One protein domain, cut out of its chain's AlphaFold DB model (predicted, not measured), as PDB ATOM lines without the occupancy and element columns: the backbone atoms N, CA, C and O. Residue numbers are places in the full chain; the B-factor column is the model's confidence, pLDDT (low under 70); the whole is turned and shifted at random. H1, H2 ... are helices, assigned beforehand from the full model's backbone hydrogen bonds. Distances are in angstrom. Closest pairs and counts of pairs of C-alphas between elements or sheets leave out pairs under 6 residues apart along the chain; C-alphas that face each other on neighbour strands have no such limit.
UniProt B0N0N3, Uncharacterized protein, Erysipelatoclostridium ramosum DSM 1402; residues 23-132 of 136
ATOM      1  N   ASP A  23     -21.635 -23.263 -15.210       57.69
ATOM      2  CA  ASP A  23     -21.228 -22.396 -16.320       57.69
ATOM      3  C   ASP A  23     -22.437 -21.838 -17.063       57.69
ATOM      4  O   ASP A  23     -22.494 -20.645 -17.347       57.69
ATOM      5  N   LYS A  24     -23.469 -22.662 -17.286       56.28
ATOM      6  CA  LYS A  24     -24.747 -22.193 -17.840       56.28
ATOM      7  C   LYS A  24     -25.437 -21.201 -16.903       56.28
ATOM      8  O   LYS A  24     -25.939 -20.191 -17.386       56.28
ATOM      9  N   CYS A  25     -25.406 -21.443 -15.586       52.94
ATOM     10  CA  CYS A  25     -25.850 -20.474 -14.575       52.94
ATOM     11  C   CYS A  25     -25.142 -19.144 -14.778       52.94
ATOM     12  O   CYS A  25     -25.779 -18.118 -14.996       52.94
ATOM     13  N   LYS A  26     -23.810 -19.186 -14.754       54.34
ATOM     14  CA  LYS A  26     -22.959 -18.012 -14.831       54.34
ATOM     15  C   LYS A  26     -23.207 -17.239 -16.121       54.34
ATOM     16  O   LYS A  26     -23.402 -16.033 -16.061       54.34
ATOM     17  N   THR A  27     -23.268 -17.906 -17.272       60.31
ATOM     18  CA  THR A  27     -23.548 -17.257 -18.559       60.31
ATOM     19  C   THR A  27     -24.940 -16.638 -18.599       60.31
ATOM     20  O   THR A  27     -25.081 -15.511 -19.064       60.31
ATOM     21  N   SER A  28     -25.970 -17.322 -18.101       55.44
ATOM     22  CA  SER A  28     -27.326 -16.772 -18.104       55.44
ATOM     23  C   SER A  28     -27.511 -15.638 -17.104       55.44
ATOM     24  O   SER A  28     -28.168 -14.665 -17.449       55.44
ATOM     25  N   VAL A  29     -26.891 -15.710 -15.924       52.81
ATOM     26  CA  VAL A  29     -26.848 -14.600 -14.961       52.81
ATOM     27  C   VAL A  29     -26.107 -13.413 -15.571       52.81
ATOM     28  O   VAL A  29     -26.620 -12.304 -15.539       52.81
ATOM     29  N   LEU A  30     -24.954 -13.632 -16.210       55.16
ATOM     30  CA  LEU A  30     -24.217 -12.572 -16.907       55.16
ATOM     31  C   LEU A  30     -25.017 -11.964 -18.068       55.16
ATOM     32  O   LEU A  30     -24.941 -10.760 -18.278       55.16
ATOM     33  N   ASN A  31     -25.783 -12.760 -18.813       54.53
ATOM     34  CA  ASN A  31     -26.644 -12.253 -19.881       54.53
ATOM     35  C   ASN A  31     -27.859 -11.499 -19.328       54.53
ATOM     36  O   ASN A  31     -28.199 -10.447 -19.850       54.53
ATOM     37  N   ALA A  32     -28.485 -11.995 -18.259       52.78
ATOM     38  CA  ALA A  32     -29.587 -11.305 -17.594       52.78
ATOM     39  C   ALA A  32     -29.127  -9.969 -16.991       52.78
ATOM     40  O   ALA A  32     -29.819  -8.976 -17.162       52.78
ATOM     41  N   LEU A  33     -27.933  -9.929 -16.385       48.78
ATOM     42  CA  LEU A  33     -27.294  -8.706 -15.880       48.78
ATOM     43  C   LEU A  33     -26.947  -7.709 -16.991       48.78
ATOM     44  O   LEU A  33     -26.981  -6.510 -16.759       48.78
ATOM     45  N   LYS A  34     -26.584  -8.190 -18.186       51.75
ATOM     46  CA  LYS A  34     -26.266  -7.329 -19.337       51.75
ATOM     47  C   LYS A  34     -27.501  -6.775 -20.043       51.75
ATOM     48  O   LYS A  34     -27.391  -5.743 -20.691       51.75
ATOM     49  N   ASN A  35     -28.622  -7.485 -19.961       47.12
ATOM     50  CA  ASN A  35     -29.829  -7.173 -20.722       47.12
ATOM     51  C   ASN A  35     -31.004  -6.703 -19.827       47.12
ATOM     52  O   ASN A  35     -32.093  -6.471 -20.343       47.12
ATOM     53  N   ASP A  36     -30.822  -6.617 -18.503       47.47
ATOM     54  CA  ASP A  36     -31.848  -6.252 -17.503       47.47
ATOM     55  C   ASP A  36     -33.116  -7.142 -17.499       47.47
ATOM     56  O   ASP A  36     -34.234  -6.691 -17.247       47.47
ATOM     57  N   HIS A  37     -32.977  -8.451 -17.745       48.47
ATOM     58  CA  HIS A  37     -34.121  -9.383 -17.745       48.47
ATOM     59  C   HIS A  37     -34.447  -9.871 -16.321       48.47
ATOM     60  O   HIS A  37     -34.121 -11.005 -15.961       48.47
ATOM     61  N   TYR A  38     -35.127  -9.053 -15.515       50.44
ATOM     62  CA  TYR A  38     -35.687  -9.482 -14.226       50.44
ATOM     63  C   TYR A  38     -37.206  -9.643 -14.315       50.44
ATOM     64  O   TYR A  38     -37.939  -8.678 -14.519       50.44
ATOM     65  N   ILE A  39     -37.705 -10.869 -14.118       50.59
ATOM     66  CA  ILE A  39     -39.141 -11.069 -13.899       50.59
ATOM     67  C   ILE A  39     -39.457 -10.568 -12.495       50.59
ATOM     68  O   ILE A  39     -38.986 -11.094 -11.490       50.59
ATOM     69  N   SER A  40     -40.281  -9.539 -12.467       53.59
ATOM     70  CA  SER A  40     -40.620  -8.658 -11.358       53.59
ATOM     71  C   SER A  40     -41.469  -9.278 -10.248       53.59
ATOM     72  O   SER A  40     -42.425  -8.661  -9.797       53.59
ATOM     73  N   GLU A  41     -41.186 -10.506  -9.810       50.81
ATOM     74  CA  GLU A  41     -41.950 -11.206  -8.755       50.81
ATOM     75  C   GLU A  41     -43.473 -11.295  -9.025       50.81
ATOM     76  O   GLU A  41     -44.256 -11.565  -8.118       50.81
ATOM     77  N   GLY A  42     -43.916 -11.069 -10.268       50.88
ATOM     78  CA  GLY A  42     -45.334 -10.966 -10.629       50.88
ATOM     79  C   GLY A  42     -45.972  -9.577 -10.483       50.88
ATOM     80  O   GLY A  42     -47.192  -9.470 -10.588       50.88
ATOM     81  N   LYS A  43     -45.182  -8.523 -10.258       51.94
ATOM     82  CA  LYS A  43     -45.622  -7.119 -10.175       51.94
ATOM     83  C   LYS A  43     -46.000  -6.553 -11.555       51.94
ATOM     84  O   LYS A  43     -45.555  -7.063 -12.581       51.94
ATOM     85  N   ASN A  44     -46.776  -5.464 -11.562       54.41
ATOM     86  CA  ASN A  44     -47.222  -4.702 -12.745       54.41
ATOM     87  C   ASN A  44     -48.112  -5.453 -13.742       54.41
ATOM     88  O   ASN A  44     -48.040  -5.196 -14.942       54.41
ATOM     89  N   ASP A  45     -48.946  -6.384 -13.273       59.16
ATOM     90  CA  ASP A  45     -49.930  -7.060 -14.130       59.16
ATOM     91  C   ASP A  45     -49.328  -7.696 -15.394       59.16
ATOM     92  O   ASP A  45     -50.016  -7.914 -16.395       59.16
ATOM     93  N   ILE A  46     -48.046  -8.080 -15.341       60.22
ATOM     94  CA  ILE A  46     -47.327  -8.734 -16.447       60.22
ATOM     95  C   ILE A  46     -48.025 -10.020 -16.912       60.22
ATOM     96  O   ILE A  46     -47.816 -10.496 -18.025       60.22
ATOM     97  N   PHE A  47     -48.886 -10.579 -16.061       57.16
ATOM     98  CA  PHE A  47     -49.690 -11.760 -16.333       57.16
ATOM     99  C   PHE A  47     -51.080 -11.464 -16.916       57.16
ATOM    100  O   PHE A  47     -51.735 -12.403 -17.380       57.16
ATOM    101  N   TYR A  48     -51.524 -10.205 -16.902       58.75
ATOM    102  CA  TYR A  48     -52.879  -9.769 -17.248       58.75
ATOM    103  C   TYR A  48     -52.950  -8.828 -18.456       58.75
ATOM    104  O   TYR A  48     -54.053  -8.443 -18.843       58.75
ATOM    105  N   ASN A  49     -51.833  -8.497 -19.110       69.88
ATOM    106  CA  ASN A  49     -51.884  -7.730 -20.358       69.88
ATOM    107  C   ASN A  49     -52.620  -8.516 -21.477       69.88
ATOM    108  O   ASN A  49     -52.713  -9.749 -21.447       69.88
ATOM    109  N   LYS A  50     -53.157  -7.801 -22.479       76.31
ATOM    110  CA  LYS A  50     -53.954  -8.402 -23.570       76.31
ATOM    111  C   LYS A  50     -53.183  -9.475 -24.352       76.31
ATOM    112  O   LYS A  50     -53.766 -10.495 -24.714       76.31
ATOM    113  N   THR A  51     -51.883  -9.270 -24.568       75.69
ATOM    114  CA  THR A  51     -50.993 -10.222 -25.250       75.69
ATOM    115  C   THR A  51     -50.886 -11.529 -24.466       75.69
ATOM    116  O   THR A  51     -51.148 -12.603 -25.001       75.69
ATOM    117  N   SER A  52     -50.603 -11.452 -23.166       70.12
ATOM    118  CA  SER A  52     -50.522 -12.593 -22.261       70.12
ATOM    119  C   SER A  52     -51.855 -13.325 -22.178       70.12
ATOM    120  O   SER A  52     -51.861 -14.544 -22.271       70.12
ATOM    121  N   GLN A  53     -52.993 -12.627 -22.072       79.12
ATOM    122  CA  GLN A  53     -54.310 -13.279 -22.060       79.12
ATOM    123  C   GLN A  53     -54.609 -14.041 -23.359       79.12
ATOM    124  O   GLN A  53     -55.077 -15.177 -23.304       79.12
ATOM    125  N   SER A  54     -54.291 -13.453 -24.514       84.81
ATOM    126  CA  SER A  54     -54.445 -14.116 -25.814       84.81
ATOM    127  C   SER A  54     -53.618 -15.405 -25.887       84.81
ATOM    128  O   SER A  54     -54.147 -16.474 -26.193       84.81
ATOM    129  N   LEU A  55     -52.342 -15.337 -25.494       86.38
ATOM    130  CA  LEU A  55     -51.436 -16.488 -25.501       86.38
ATOM    131  C   LEU A  55     -51.840 -17.567 -24.494       86.38
ATOM    132  O   LEU A  55     -51.761 -18.756 -24.796       86.38
ATOM    133  N   ARG A  56     -52.317 -17.177 -23.307       85.25
ATOM    134  CA  ARG A  56     -52.863 -18.129 -22.330       85.25
ATOM    135  C   ARG A  56     -54.012 -18.932 -22.916       85.25
ATOM    136  O   ARG A  56     -54.031 -20.145 -22.736       85.25
ATOM    137  N   ASN A  57     -54.944 -18.262 -23.593       87.19
ATOM    138  CA  ASN A  57     -56.108 -18.905 -24.194       87.19
ATOM    139  C   ASN A  57     -55.695 -19.796 -25.370       87.19
ATOM    140  O   ASN A  57     -56.172 -20.921 -25.464       87.19
ATOM    141  N   HIS A  58     -54.765 -19.330 -26.211       91.75
ATOM    142  CA  HIS A  58     -54.237 -20.100 -27.340       91.75
ATOM    143  C   HIS A  58     -53.585 -21.412 -26.875       91.75
ATOM    144  O   HIS A  58     -53.944 -22.489 -27.345       91.75
ATOM    145  N   TYR A  59     -52.661 -21.347 -25.916       89.88
ATOM    146  CA  TYR A  59     -51.905 -22.525 -25.475       89.88
ATOM    147  C   TYR A  59     -52.574 -23.304 -24.334       89.88
ATOM    148  O   TYR A  59     -52.077 -24.364 -23.944       89.88
ATOM    149  N   ASN A  60     -53.674 -22.787 -23.780       91.00
ATOM    150  CA  ASN A  60     -54.283 -23.248 -22.532       91.00
ATOM    151  C   ASN A  60     -53.241 -23.374 -21.398       91.00
ATOM    152  O   ASN A  60     -53.078 -24.422 -20.768       91.00
ATOM    153  N   LYS A  61     -52.466 -22.299 -21.196       88.50
ATOM    154  CA  LYS A  61     -51.371 -22.215 -20.215       88.50
ATOM    155  C   LYS A  61     -51.532 -21.023 -19.286       88.50
ATOM    156  O   LYS A  61     -52.217 -20.048 -19.589       88.50
ATOM    157  N   LEU A  62     -50.858 -21.079 -18.141       84.31
ATOM    158  CA  LEU A  62     -50.748 -19.942 -17.231       84.31
ATOM    159  C   LEU A  62     -49.791 -18.888 -17.799       84.31
ATOM    160  O   LEU A  62     -48.809 -19.228 -18.455       84.31
ATOM    161  N   SER A  63     -50.018 -17.609 -17.491       80.31
ATOM    162  CA  SER A  63     -49.140 -16.518 -17.948       80.31
ATOM    163  C   SER A  63     -47.684 -16.735 -17.539       80.31
ATOM    164  O   SER A  63     -46.777 -16.491 -18.327       80.31
ATOM    165  N   ALA A  64     -47.464 -17.250 -16.323       78.75
ATOM    166  CA  ALA A  64     -46.139 -17.618 -15.842       78.75
ATOM    167  C   ALA A  64     -45.478 -18.652 -16.766       78.75
ATOM    168  O   ALA A  64     -44.340 -18.465 -17.172       78.75
ATOM    169  N   GLN A  65     -46.205 -19.688 -17.194       83.81
ATOM    170  CA  GLN A  65     -45.681 -20.702 -18.115       83.81
ATOM    171  C   GLN A  65     -45.337 -20.116 -19.489       83.81
ATOM    172  O   GLN A  65     -44.310 -20.483 -20.055       83.81
ATOM    173  N   ILE A  66     -46.152 -19.190 -20.007       85.56
ATOM    174  CA  ILE A  66     -45.873 -18.478 -21.266       85.56
ATOM    175  C   ILE A  66     -44.563 -17.687 -21.159       85.56
ATOM    176  O   ILE A  66     -43.688 -17.828 -22.010       85.56
ATOM    177  N   ILE A  67     -44.390 -16.910 -20.089       80.69
ATOM    178  CA  ILE A  67     -43.186 -16.095 -19.866       80.69
ATOM    179  C   ILE A  67     -41.947 -16.979 -19.659       80.69
ATOM    180  O   ILE A  67     -40.884 -16.713 -20.216       80.69
ATOM    181  N   LEU A  68     -42.077 -18.072 -18.908       81.06
ATOM    182  CA  LEU A  68     -40.995 -19.040 -18.722       81.06
ATOM    183  C   LEU A  68     -40.593 -19.710 -20.029       81.06
ATOM    184  O   LEU A  68     -39.406 -19.916 -20.283       81.06
ATOM    185  N   LYS A  69     -41.572 -20.025 -20.879       86.75
ATOM    186  CA  LYS A  69     -41.296 -20.577 -22.197       86.75
ATOM    187  C   LYS A  69     -40.568 -19.577 -23.087       86.75
ATOM    188  O   LYS A  69     -39.614 -19.964 -23.760       86.75
ATOM    189  N   TRP A  70     -40.990 -18.318 -23.047       84.12
ATOM    190  CA  TRP A  70     -40.344 -17.221 -23.753       84.12
ATOM    191  C   TRP A  70     -38.876 -17.059 -23.329       84.12
ATOM    192  O   TRP A  70     -37.988 -17.116 -24.178       84.12
ATOM    193  N   LEU A  71     -38.591 -17.001 -22.021       78.88
ATOM    194  CA  LEU A  71     -37.213 -16.964 -21.514       78.88
ATOM    195  C   LEU A  71     -36.394 -18.164 -21.995       78.88
ATOM    196  O   LEU A  71     -35.292 -17.999 -22.524       78.88
ATOM    197  N   ASN A  72     -36.956 -19.368 -21.878       81.12
ATOM    198  CA  ASN A  72     -36.286 -20.592 -22.293       81.12
ATOM    199  C   ASN A  72     -35.960 -20.600 -23.802       81.12
ATOM    200  O   ASN A  72     -34.861 -20.999 -24.187       81.12
ATOM    201  N   GLN A  73     -36.874 -20.138 -24.664       81.88
ATOM    202  CA  GLN A  73     -36.630 -20.023 -26.111       81.88
ATOM    203  C   GLN A  73     -35.594 -18.943 -26.455       81.88
ATOM    204  O   GLN A  73     -34.816 -19.136 -27.389       81.88
ATOM    205  N   ASN A  74     -35.508 -17.876 -25.658       74.88
ATOM    206  CA  ASN A  74     -34.468 -16.846 -25.763       74.88
ATOM    207  C   ASN A  74     -33.119 -17.252 -25.153       74.88
ATOM    208  O   ASN A  74     -32.197 -16.442 -25.098       74.88
ATOM    209  N   LYS A  75     -32.969 -18.516 -24.730       77.38
ATOM    210  CA  LYS A  75     -31.753 -19.040 -24.081       77.38
ATOM    211  C   LYS A  75     -31.419 -18.308 -22.771       77.38
ATOM    212  O   LYS A  75     -30.274 -18.338 -22.316       77.38
ATOM    213  N   THR A  76     -32.427 -17.703 -22.144       66.94
ATOM    214  CA  THR A  76     -32.336 -17.101 -20.815       66.94
ATOM    215  C   THR A  76     -32.835 -18.106 -19.787       66.94
ATOM    216  O   THR A  76     -33.967 -18.585 -19.854       66.94
ATOM    217  N   ILE A  77     -31.986 -18.450 -18.821       68.25
ATOM    218  CA  ILE A  77     -32.369 -19.343 -17.725       68.25
ATOM    219  C   ILE A  77     -33.164 -18.542 -16.696       68.25
ATOM    220  O   ILE A  77     -32.683 -17.535 -16.181       68.25
ATOM    221  N   ALA A  78     -34.370 -19.012 -16.380       68.06
ATOM    222  CA  ALA A  78     -35.203 -18.454 -15.324       68.06
ATOM    223  C   ALA A  78     -34.898 -19.146 -13.988       68.06
ATOM    224  O   ALA A  78     -34.994 -20.371 -13.892       68.06
ATOM    225  N   ILE A  79     -34.574 -18.375 -12.948       69.94
ATOM    226  CA  ILE A  79     -34.436 -18.902 -11.585       69.94
ATOM    227  C   ILE A  79     -35.742 -18.657 -10.848       69.94
ATOM    228  O   ILE A  79     -36.102 -17.519 -10.560       69.94
ATOM    229  N   LEU A  80     -36.460 -19.737 -10.553       71.00
ATOM    230  CA  LEU A  80     -37.782 -19.656  -9.949       71.00
ATOM    231  C   LEU A  80     -37.741 -20.053  -8.487       71.00
ATOM    232  O   LEU A  80     -37.218 -21.106  -8.120       71.00
ATOM    233  N   LYS A  81     -38.357 -19.208  -7.666       70.44
ATOM    234  CA  LYS A  81     -38.648 -19.485  -6.268       70.44
ATOM    235  C   LYS A  81     -40.125 -19.834  -6.131       70.44
ATOM    236  O   LYS A  81     -40.987 -19.122  -6.642       70.44
ATOM    237  N   SER A  82     -40.426 -20.900  -5.399       68.25
ATOM    238  CA  SER A  82     -41.772 -21.147  -4.895       68.25
ATOM    239  C   SER A  82     -41.726 -21.977  -3.622       68.25
ATOM    240  O   SER A  82     -40.976 -22.946  -3.552       68.25
ATOM    241  N   ALA A  83     -42.557 -21.612  -2.647       72.31
ATOM    242  CA  ALA A  83     -42.797 -22.415  -1.449       72.31
ATOM    243  C   ALA A  83     -43.903 -23.472  -1.665       72.31
ATOM    244  O   ALA A  83     -44.069 -24.370  -0.845       72.31
ATOM    245  N   TYR A  84     -44.659 -23.379  -2.769       74.12
ATOM    246  CA  TYR A  84     -45.803 -24.245  -3.058       74.12
ATOM    247  C   TYR A  84     -45.436 -25.300  -4.100       74.12
ATOM    248  O   TYR A  84     -44.943 -24.985  -5.186       74.12
ATOM    249  N   PHE A  85     -45.709 -26.565  -3.792       74.00
ATOM    250  CA  PHE A  85     -45.358 -27.688  -4.661       74.00
ATOM    251  C   PHE A  85     -46.080 -27.629  -6.014       74.00
ATOM    252  O   PHE A  85     -45.481 -27.882  -7.058       74.00
ATOM    253  N   GLU A  86     -47.354 -27.250  -6.002       77.81
ATOM    254  CA  GLU A  86     -48.211 -27.131  -7.180       77.81
ATOM    255  C   GLU A  86     -47.637 -26.107  -8.164       77.81
ATOM    256  O   GLU A  86     -47.521 -26.381  -9.357       77.81
ATOM    257  N   ARG A  87     -47.166 -24.964  -7.653       75.06
ATOM    258  CA  ARG A  87     -46.525 -23.918  -8.461       75.06
ATOM    259  C   ARG A  87     -45.194 -24.373  -9.050       75.06
ATOM    260  O   ARG A  87     -44.888 -24.037 -10.190       75.06
ATOM    261  N   THR A  88     -44.416 -25.170  -8.320       76.06
ATOM    262  CA  THR A  88     -43.180 -25.770  -8.849       76.06
ATOM    263  C   THR A  88     -43.473 -26.708 -10.022       76.06
ATOM    264  O   THR A  88     -42.777 -26.658 -11.036       76.06
ATOM    265  N   GLN A  89     -44.537 -27.512  -9.926       79.50
ATOM    266  CA  GLN A  89     -44.981 -28.380 -11.020       79.50
ATOM    267  C   GLN A  89     -45.466 -27.580 -12.231       79.50
ATOM    268  O   GLN A  89     -45.091 -27.883 -13.364       79.50
ATOM    269  N   GLU A  90     -46.261 -26.534 -12.005       79.50
ATOM    270  CA  GLU A  90     -46.721 -25.633 -13.063       79.50
ATOM    271  C   GLU A  90     -45.545 -24.979 -13.796       79.50
ATOM    272  O   GLU A  90     -45.494 -25.011 -15.026       79.50
ATOM    273  N   ASN A  91     -44.574 -24.450 -13.048       80.38
ATOM    274  CA  ASN A  91     -43.375 -23.809 -13.584       80.38
ATOM    275  C   ASN A  91     -42.508 -24.766 -14.421       80.38
ATOM    276  O   ASN A  91     -41.879 -24.341 -15.388       80.38
ATOM    277  N   TYR A  92     -42.495 -26.057 -14.080       80.00
ATOM    278  CA  TYR A  92     -41.769 -27.081 -14.835       80.00
ATOM    279  C   TYR A  92     -42.477 -27.482 -16.142       80.00
ATOM    280  O   TYR A  92     -41.828 -27.832 -17.132       80.00
ATOM    281  N   ALA A  93     -43.809 -27.415 -16.181       83.62
ATOM    282  CA  ALA A  93     -44.643 -27.910 -17.277       83.62
ATOM    283  C   ALA A  93     -44.682 -26.990 -18.524       83.62
ATOM    284  O   ALA A  93     -45.751 -26.727 -19.083       83.62
ATOM    285  N   ILE A  94     -43.515 -26.526 -18.987       84.44
ATOM    286  CA  ILE A  94     -43.352 -25.653 -20.167       84.44
ATOM    287  C   ILE A  94     -42.852 -26.379 -21.428       84.44
ATOM    288  O   ILE A  94     -42.678 -25.774 -22.483       84.44
ATOM    289  N   GLN A  95     -42.580 -27.681 -21.344       81.00
ATOM    290  CA  GLN A  95     -41.915 -28.421 -22.426       81.00
ATOM    291  C   GLN A  95     -42.841 -28.763 -23.605       81.00
ATOM    292  O   GLN A  95     -42.365 -28.979 -24.714       81.00
ATOM    293  N   ASN A  96     -44.157 -28.790 -23.386       87.12
ATOM    294  CA  ASN A  96     -45.149 -29.318 -24.329       87.12
ATOM    295  C   ASN A  96     -45.785 -28.276 -25.267       87.12
ATOM    296  O   ASN A  96     -46.835 -28.543 -25.841       87.12
ATOM    297  N   PHE A  97     -45.185 -27.099 -25.419       92.19
ATOM    298  CA  PHE A  97     -45.601 -26.100 -26.408       92.19
ATOM    299  C   PHE A  97     -44.398 -25.270 -26.850       92.19
ATOM    300  O   PHE A  97     -43.377 -25.292 -26.169       92.19
ATOM    301  N   ASN A  98     -44.505 -24.550 -27.968       93.75
ATOM    302  CA  ASN A  98     -43.508 -23.587 -28.437       93.75
ATOM    303  C   ASN A  98     -44.213 -22.323 -28.908       93.75
ATOM    304  O   ASN A  98     -45.197 -22.414 -29.632       93.75
ATOM    305  N   LEU A  99     -43.677 -21.174 -28.513       91.50
ATOM    306  CA  LEU A  99     -44.096 -19.877 -29.017       91.50
ATOM    307  C   LEU A  99     -43.522 -19.684 -30.421       91.50
ATOM    308  O   LEU A  99     -42.342 -19.969 -30.662       91.50
ATOM    309  N   SER A 100     -44.347 -19.192 -31.336       95.12
ATOM    310  CA  SER A 100     -43.906 -18.777 -32.665       95.12
ATOM    311  C   SER A 100     -43.022 -17.530 -32.589       95.12
ATOM    312  O   SER A 100     -43.063 -16.777 -31.617       95.12
ATOM    313  N   LEU A 101     -42.247 -17.264 -33.642       92.50
ATOM    314  CA  LEU A 101     -41.425 -16.049 -33.721       92.50
ATOM    315  C   LEU A 101     -42.259 -14.769 -33.561       92.50
ATOM    316  O   LEU A 101     -41.824 -13.845 -32.884       92.50
ATOM    317  N   GLY A 102     -43.466 -14.727 -34.132       91.69
ATOM    318  CA  GLY A 102     -44.364 -13.577 -33.988       91.69
ATOM    319  C   GLY A 102     -44.789 -13.347 -32.537       91.69
ATOM    320  O   GLY A 102     -44.732 -12.223 -32.052       91.69
ATOM    321  N   GLU A 103     -45.145 -14.412 -31.820       90.62
ATOM    322  CA  GLU A 103     -45.545 -14.335 -30.408       90.62
ATOM    323  C   GLU A 103     -44.356 -14.002 -29.496       90.62
ATOM    324  O   GLU A 103     -44.503 -13.240 -28.543       90.62
ATOM    325  N   MET A 104     -43.160 -14.509 -29.819       86.81
ATOM    326  CA  MET A 104     -41.920 -14.137 -29.132       86.81
ATOM    327  C   MET A 104     -41.653 -12.629 -29.232       86.81
ATOM    328  O   MET A 104     -41.324 -12.004 -28.223       86.81
ATOM    329  N   THR A 105     -41.851 -12.041 -30.418       85.62
ATOM    330  CA  THR A 105     -41.723 -10.594 -30.652       85.62
ATOM    331  C   THR A 105     -42.814  -9.796 -29.942       85.62
ATOM    332  O   THR A 105     -42.535  -8.743 -29.379       85.62
ATOM    333  N   GLN A 106     -44.055 -10.289 -29.925       83.19
ATOM    334  CA  GLN A 106     -45.156  -9.623 -29.221       83.19
ATOM    335  C   GLN A 106     -44.914  -9.527 -27.712       83.19
ATOM    336  O   GLN A 106     -45.270  -8.520 -27.109       83.19
ATOM    337  N   ILE A 107     -44.324 -10.557 -27.095       79.69
ATOM    338  CA  ILE A 107     -43.962 -10.518 -25.670       79.69
ATOM    339  C   ILE A 107     -42.847  -9.493 -25.427       79.69
ATOM    340  O   ILE A 107     -42.948  -8.715 -24.480       79.69
ATOM    341  N   GLU A 108     -41.831  -9.448 -26.296       79.31
ATOM    342  CA  GLU A 108     -40.718  -8.493 -26.181       79.31
ATOM    343  C   GLU A 108     -41.199  -7.036 -26.249       79.31
ATOM    344  O   GLU A 108     -40.753  -6.201 -25.473       79.31
ATOM    345  N   GLN A 109     -42.181  -6.729 -27.101       75.75
ATOM    346  CA  GLN A 109     -42.744  -5.376 -27.227       75.75
ATOM    347  C   GLN A 109     -43.434  -4.855 -25.957       75.75
ATOM    348  O   GLN A 109     -43.663  -3.653 -25.838       75.75
ATOM    349  N   VAL A 110     -43.801  -5.740 -25.027       69.12
ATOM    350  CA  VAL A 110     -44.433  -5.367 -23.752       69.12
ATOM    351  C   VAL A 110     -43.396  -5.245 -22.626       69.12
ATOM    352  O   VAL A 110     -43.725  -4.784 -21.533       69.12
ATOM    353  N   ASN A 111     -42.142  -5.629 -22.872       66.75
ATOM    354  CA  ASN A 111     -41.061  -5.461 -21.914       66.75
ATOM    355  C   ASN A 111     -40.740  -3.969 -21.745       66.75
ATOM    356  O   ASN A 111     -40.404  -3.278 -22.702       66.75
ATOM    357  N   THR A 112     -40.846  -3.458 -20.519       62.28
ATOM    358  CA  THR A 112     -40.584  -2.040 -20.241       62.28
ATOM    359  C   THR A 112     -39.102  -1.742 -20.034       62.28
ATOM    360  O   THR A 112     -38.742  -0.571 -19.986       62.28
ATOM    361  N   HIS A 113     -38.249  -2.768 -19.895       62.94
ATOM    362  CA  HIS A 113     -36.830  -2.643 -19.518       62.94
ATOM    363  C   HIS A 113     -36.595  -1.839 -18.228       62.94
ATOM    364  O   HIS A 113     -35.501  -1.342 -17.977       62.94
ATOM    365  N   ILE A 114     -37.626  -1.701 -17.391       58.84
ATOM    366  CA  ILE A 114     -37.524  -1.023 -16.102       58.84
ATOM    367  C   ILE A 114     -37.212  -2.078 -15.046       58.84
ATOM    368  O   ILE A 114     -37.917  -3.083 -14.936       58.84
ATOM    369  N   ASN A 115     -36.194  -1.828 -14.223       60.56
ATOM    370  CA  ASN A 115     -35.922  -2.646 -13.049       60.56
ATOM    371  C   ASN A 115     -37.026  -2.438 -11.997       60.56
ATOM    372  O   ASN A 115     -37.124  -1.393 -11.363       60.56
ATOM    373  N   LEU A 116     -37.882  -3.447 -11.817       62.19
ATOM    374  CA  LEU A 116     -39.076  -3.371 -10.958       62.19
ATOM    375  C   LEU A 116     -38.830  -3.737  -9.486       62.19
ATOM    376  O   LEU A 116     -39.755  -3.684  -8.673       62.19
ATOM    377  N   ILE A 117     -37.616  -4.172  -9.152       63.31
ATOM    378  CA  ILE A 117     -37.249  -4.619  -7.802       63.31
ATOM    379  C   ILE A 117     -36.319  -3.608  -7.135       63.31
ATOM    380  O   ILE A 117     -36.566  -3.230  -5.996       63.31
ATOM    381  N   LEU A 118     -35.271  -3.185  -7.839       66.94
ATOM    382  CA  LEU A 118     -34.224  -2.302  -7.338       66.94
ATOM    383  C   LEU A 118     -33.760  -1.398  -8.472       66.94
ATOM    384  O   LEU A 118     -33.240  -1.888  -9.474       66.94
ATOM    385  N   ASP A 119     -33.909  -0.090  -8.301       73.81
ATOM    386  CA  ASP A 119     -33.251   0.869  -9.179       73.81
ATOM    387  C   ASP A 119     -31.816   1.083  -8.689       73.81
ATOM    388  O   ASP A 119     -31.563   1.847  -7.757       73.81
ATOM    389  N   MET A 120     -30.867   0.386  -9.319       70.81
ATOM    390  CA  MET A 120     -29.453   0.449  -8.939       70.81
ATOM    391  C   MET A 120     -28.819   1.828  -9.161       70.81
ATOM    392  O   MET A 120     -27.718   2.070  -8.671       70.81
ATOM    393  N   GLN A 121     -29.463   2.709  -9.932       78.31
ATOM    394  CA  GLN A 121     -28.949   4.041 -10.244       78.31
ATOM    395  C   GLN A 121     -29.581   5.127  -9.364       78.31
ATOM    396  O   GLN A 121     -29.113   6.267  -9.360       78.31
ATOM    397  N   SER A 122     -30.613   4.786  -8.589       82.69
ATOM    398  CA  SER A 122     -31.287   5.725  -7.699       82.69
ATOM    399  C   SER A 122     -30.493   5.942  -6.413       82.69
ATOM    400  O   SER A 122     -30.335   5.037  -5.592       82.69
ATOM    401  N   VAL A 123     -30.057   7.184  -6.190       86.38
ATOM    402  CA  VAL A 123     -29.405   7.598  -4.936       86.38
ATOM    403  C   VAL A 123     -30.318   7.351  -3.730       86.38
ATOM    404  O   VAL A 123     -29.860   6.853  -2.706       86.38
ATOM    405  N   ALA A 124     -31.622   7.608  -3.871       86.19
ATOM    406  CA  ALA A 124     -32.594   7.361  -2.807       86.19
ATOM    407  C   ALA A 124     -32.689   5.869  -2.438       86.19
ATOM    408  O   ALA A 124     -32.884   5.525  -1.273       86.19
ATOM    409  N   GLU A 125     -32.520   4.973  -3.416       84.00
ATOM    410  CA  GLU A 125     -32.536   3.529  -3.169       84.00
ATOM    411  C   GLU A 125     -31.254   3.061  -2.465       84.00
ATOM    412  O   GLU A 125     -31.315   2.219  -1.567       84.00
ATOM    413  N   VAL A 126     -30.107   3.667  -2.791       84.19
ATOM    414  CA  VAL A 126     -28.838   3.447  -2.076       84.19
ATOM    415  C   VAL A 126     -28.963   3.854  -0.606       84.19
ATOM    416  O   VAL A 126     -28.618   3.071   0.279       84.19
ATOM    417  N   GLU A 127     -29.504   5.041  -0.328       85.44
ATOM    418  CA  GLU A 127     -29.742   5.516   1.041       85.44
ATOM    419  C   GLU A 127     -30.701   4.586   1.797       85.44
ATOM    420  O   GLU A 127     -30.398   4.144   2.908       85.44
ATOM    421  N   ARG A 128     -31.825   4.203   1.174       87.62
ATOM    422  CA  ARG A 128     -32.799   3.273   1.764       87.62
ATOM    423  C   ARG A 128     -32.155   1.945   2.165       87.62
ATOM    424  O   ARG A 128     -32.442   1.443   3.250       87.62
ATOM    425  N   LEU A 129     -31.307   1.372   1.306       86.12
ATOM    426  CA  LEU A 129     -30.609   0.112   1.574       86.12
ATOM    427  C   LEU A 129     -29.579   0.237   2.703       86.12
ATOM    428  O   LEU A 129     -29.477  -0.671   3.527       86.12
ATOM    429  N   HIS A 130     -28.850   1.355   2.774       84.69
ATOM    430  CA  HIS A 130     -27.871   1.609   3.836       84.69
ATOM    431  C   HIS A 130     -28.490   1.646   5.238       84.69
ATOM    432  O   HIS A 130     -27.816   1.313   6.214       84.69
ATOM    433  N   HIS A 131     -29.764   2.020   5.342       84.50
ATOM    434  CA  HIS A 131     -30.489   2.114   6.610       84.50
ATOM    435  C   HIS A 131     -31.265   0.840   6.989       84.50
ATOM    436  O   HIS A 131     -32.027   0.847   7.957       84.50
ATOM    437  N   ILE A 132     -31.081  -0.272   6.266       81.00
ATOM    438  CA  ILE A 132     -31.674  -1.558   6.647       81.00
ATOM    439  C   ILE A 132     -30.869  -2.163   7.800       81.00
ATOM    440  O   ILE A 132     -29.750  -2.644   7.623       81.00
TER     441      ILE A 132
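Overview. This is residues 23 to 132 of the 136 residues of an uncharacterized protein of Erysipelatoclostridium ramosum DSM 1402 (UniProt B0N0N3). Four short helices, H2, H3, H4 and H5, make a small cluster with crossed packing, in which H2, H3 and H5 form a triangle and H4 packs on H3; H1 stands to one side of the cluster without touching a helix, with residues 75 to 79 passing between it and H3. From H5 a long link leads away to H6, the far end of an arm that makes the length of the domain, and residues 119 to 125 stick out from the rest. The printed part has 110 residues, with six named helices in the order H1 to H6 and no named strand, and its class is all helix, with 58 residues in those helices. It is only just compact, close to loose, with a radius of gyration of the C-alphas of 15.4 A, and it is elongated, spanning 46 by 29 by 27 A.

Arrangement. Start at the first printed residue, where H1, residues 23 to 35, touches no helix. Go on to H2, residues 50 to 59, which is apart from H1. A tight link of 3 residues then takes you to H3, residues 63 to 73. Look at the C-alphas of Arg 56 and Ser 63, the closest of H2 and H3, 6.0 A apart: the two helices touch, with their lines about perpendicular at 82 degrees. Next find H4, residues 85 to 92, which touches H3; their closest C-alphas are those of Gln 65 and Asn 91, 6.0 A apart. H3 and H4 run the same way at a steep tilt of 39 degrees, while H4 is apart from H2. Then comes H5, residues 101 to 108, which touches H2; their closest C-alphas are those of Thr 51 and Ile 107, 7.0 A apart. H2 and H5 run opposite ways at a steep tilt of 40 degrees. H5 and H3 are close but not clearly touching: their closest C-alphas, those of Trp 70 and Met 104, are 6.4 A apart. Last is H6, residues 123 to 130, which touches no helix. In each of the six helices every O i to N i+4 pair is within hydrogen-bond range.

Along the chain. Find C-alpha 23 at (-21.228, -22.396, -16.320); from there H1, with 13 residues the longest helix, runs 18.0 A to C-alpha 35 at (-29.829, -7.173, -20.722). H2 begins at C-alpha 50 and runs 14.4 A to C-alpha 59. H3 runs 15.3 A from C-alpha 63 to C-alpha 73; its centre is the nearest to the mean of the C-alphas, 7.1 A from it. H4, H5 and H6 have 8 residues each. Follow H6 to its last residue, His 130, with its C-alpha at (-27.871, 1.609, 3.836).

Size, cuts and confidence. The two C-alphas farthest apart are those of His 58 and His 131, at 47.0 A. The printed part runs from residue 23 to residue 132 and has no cut. The links from H1 to H2 and from H5 to H6 are long, with 14 residues each, and the link from H3 to H4 is long too, with 11; the link from H4 to H5, with 8, is short. The centre of H6 is the farthest from the mean of the C-alphas, 25.3 A from it. In the B-factor column you will find a mean pLDDT of 73.3 over the printed part. The model's confidence is under 70 at residues 23 to 49, 76 to 79, 82 and 110 to 118; the mean over H1 is 54.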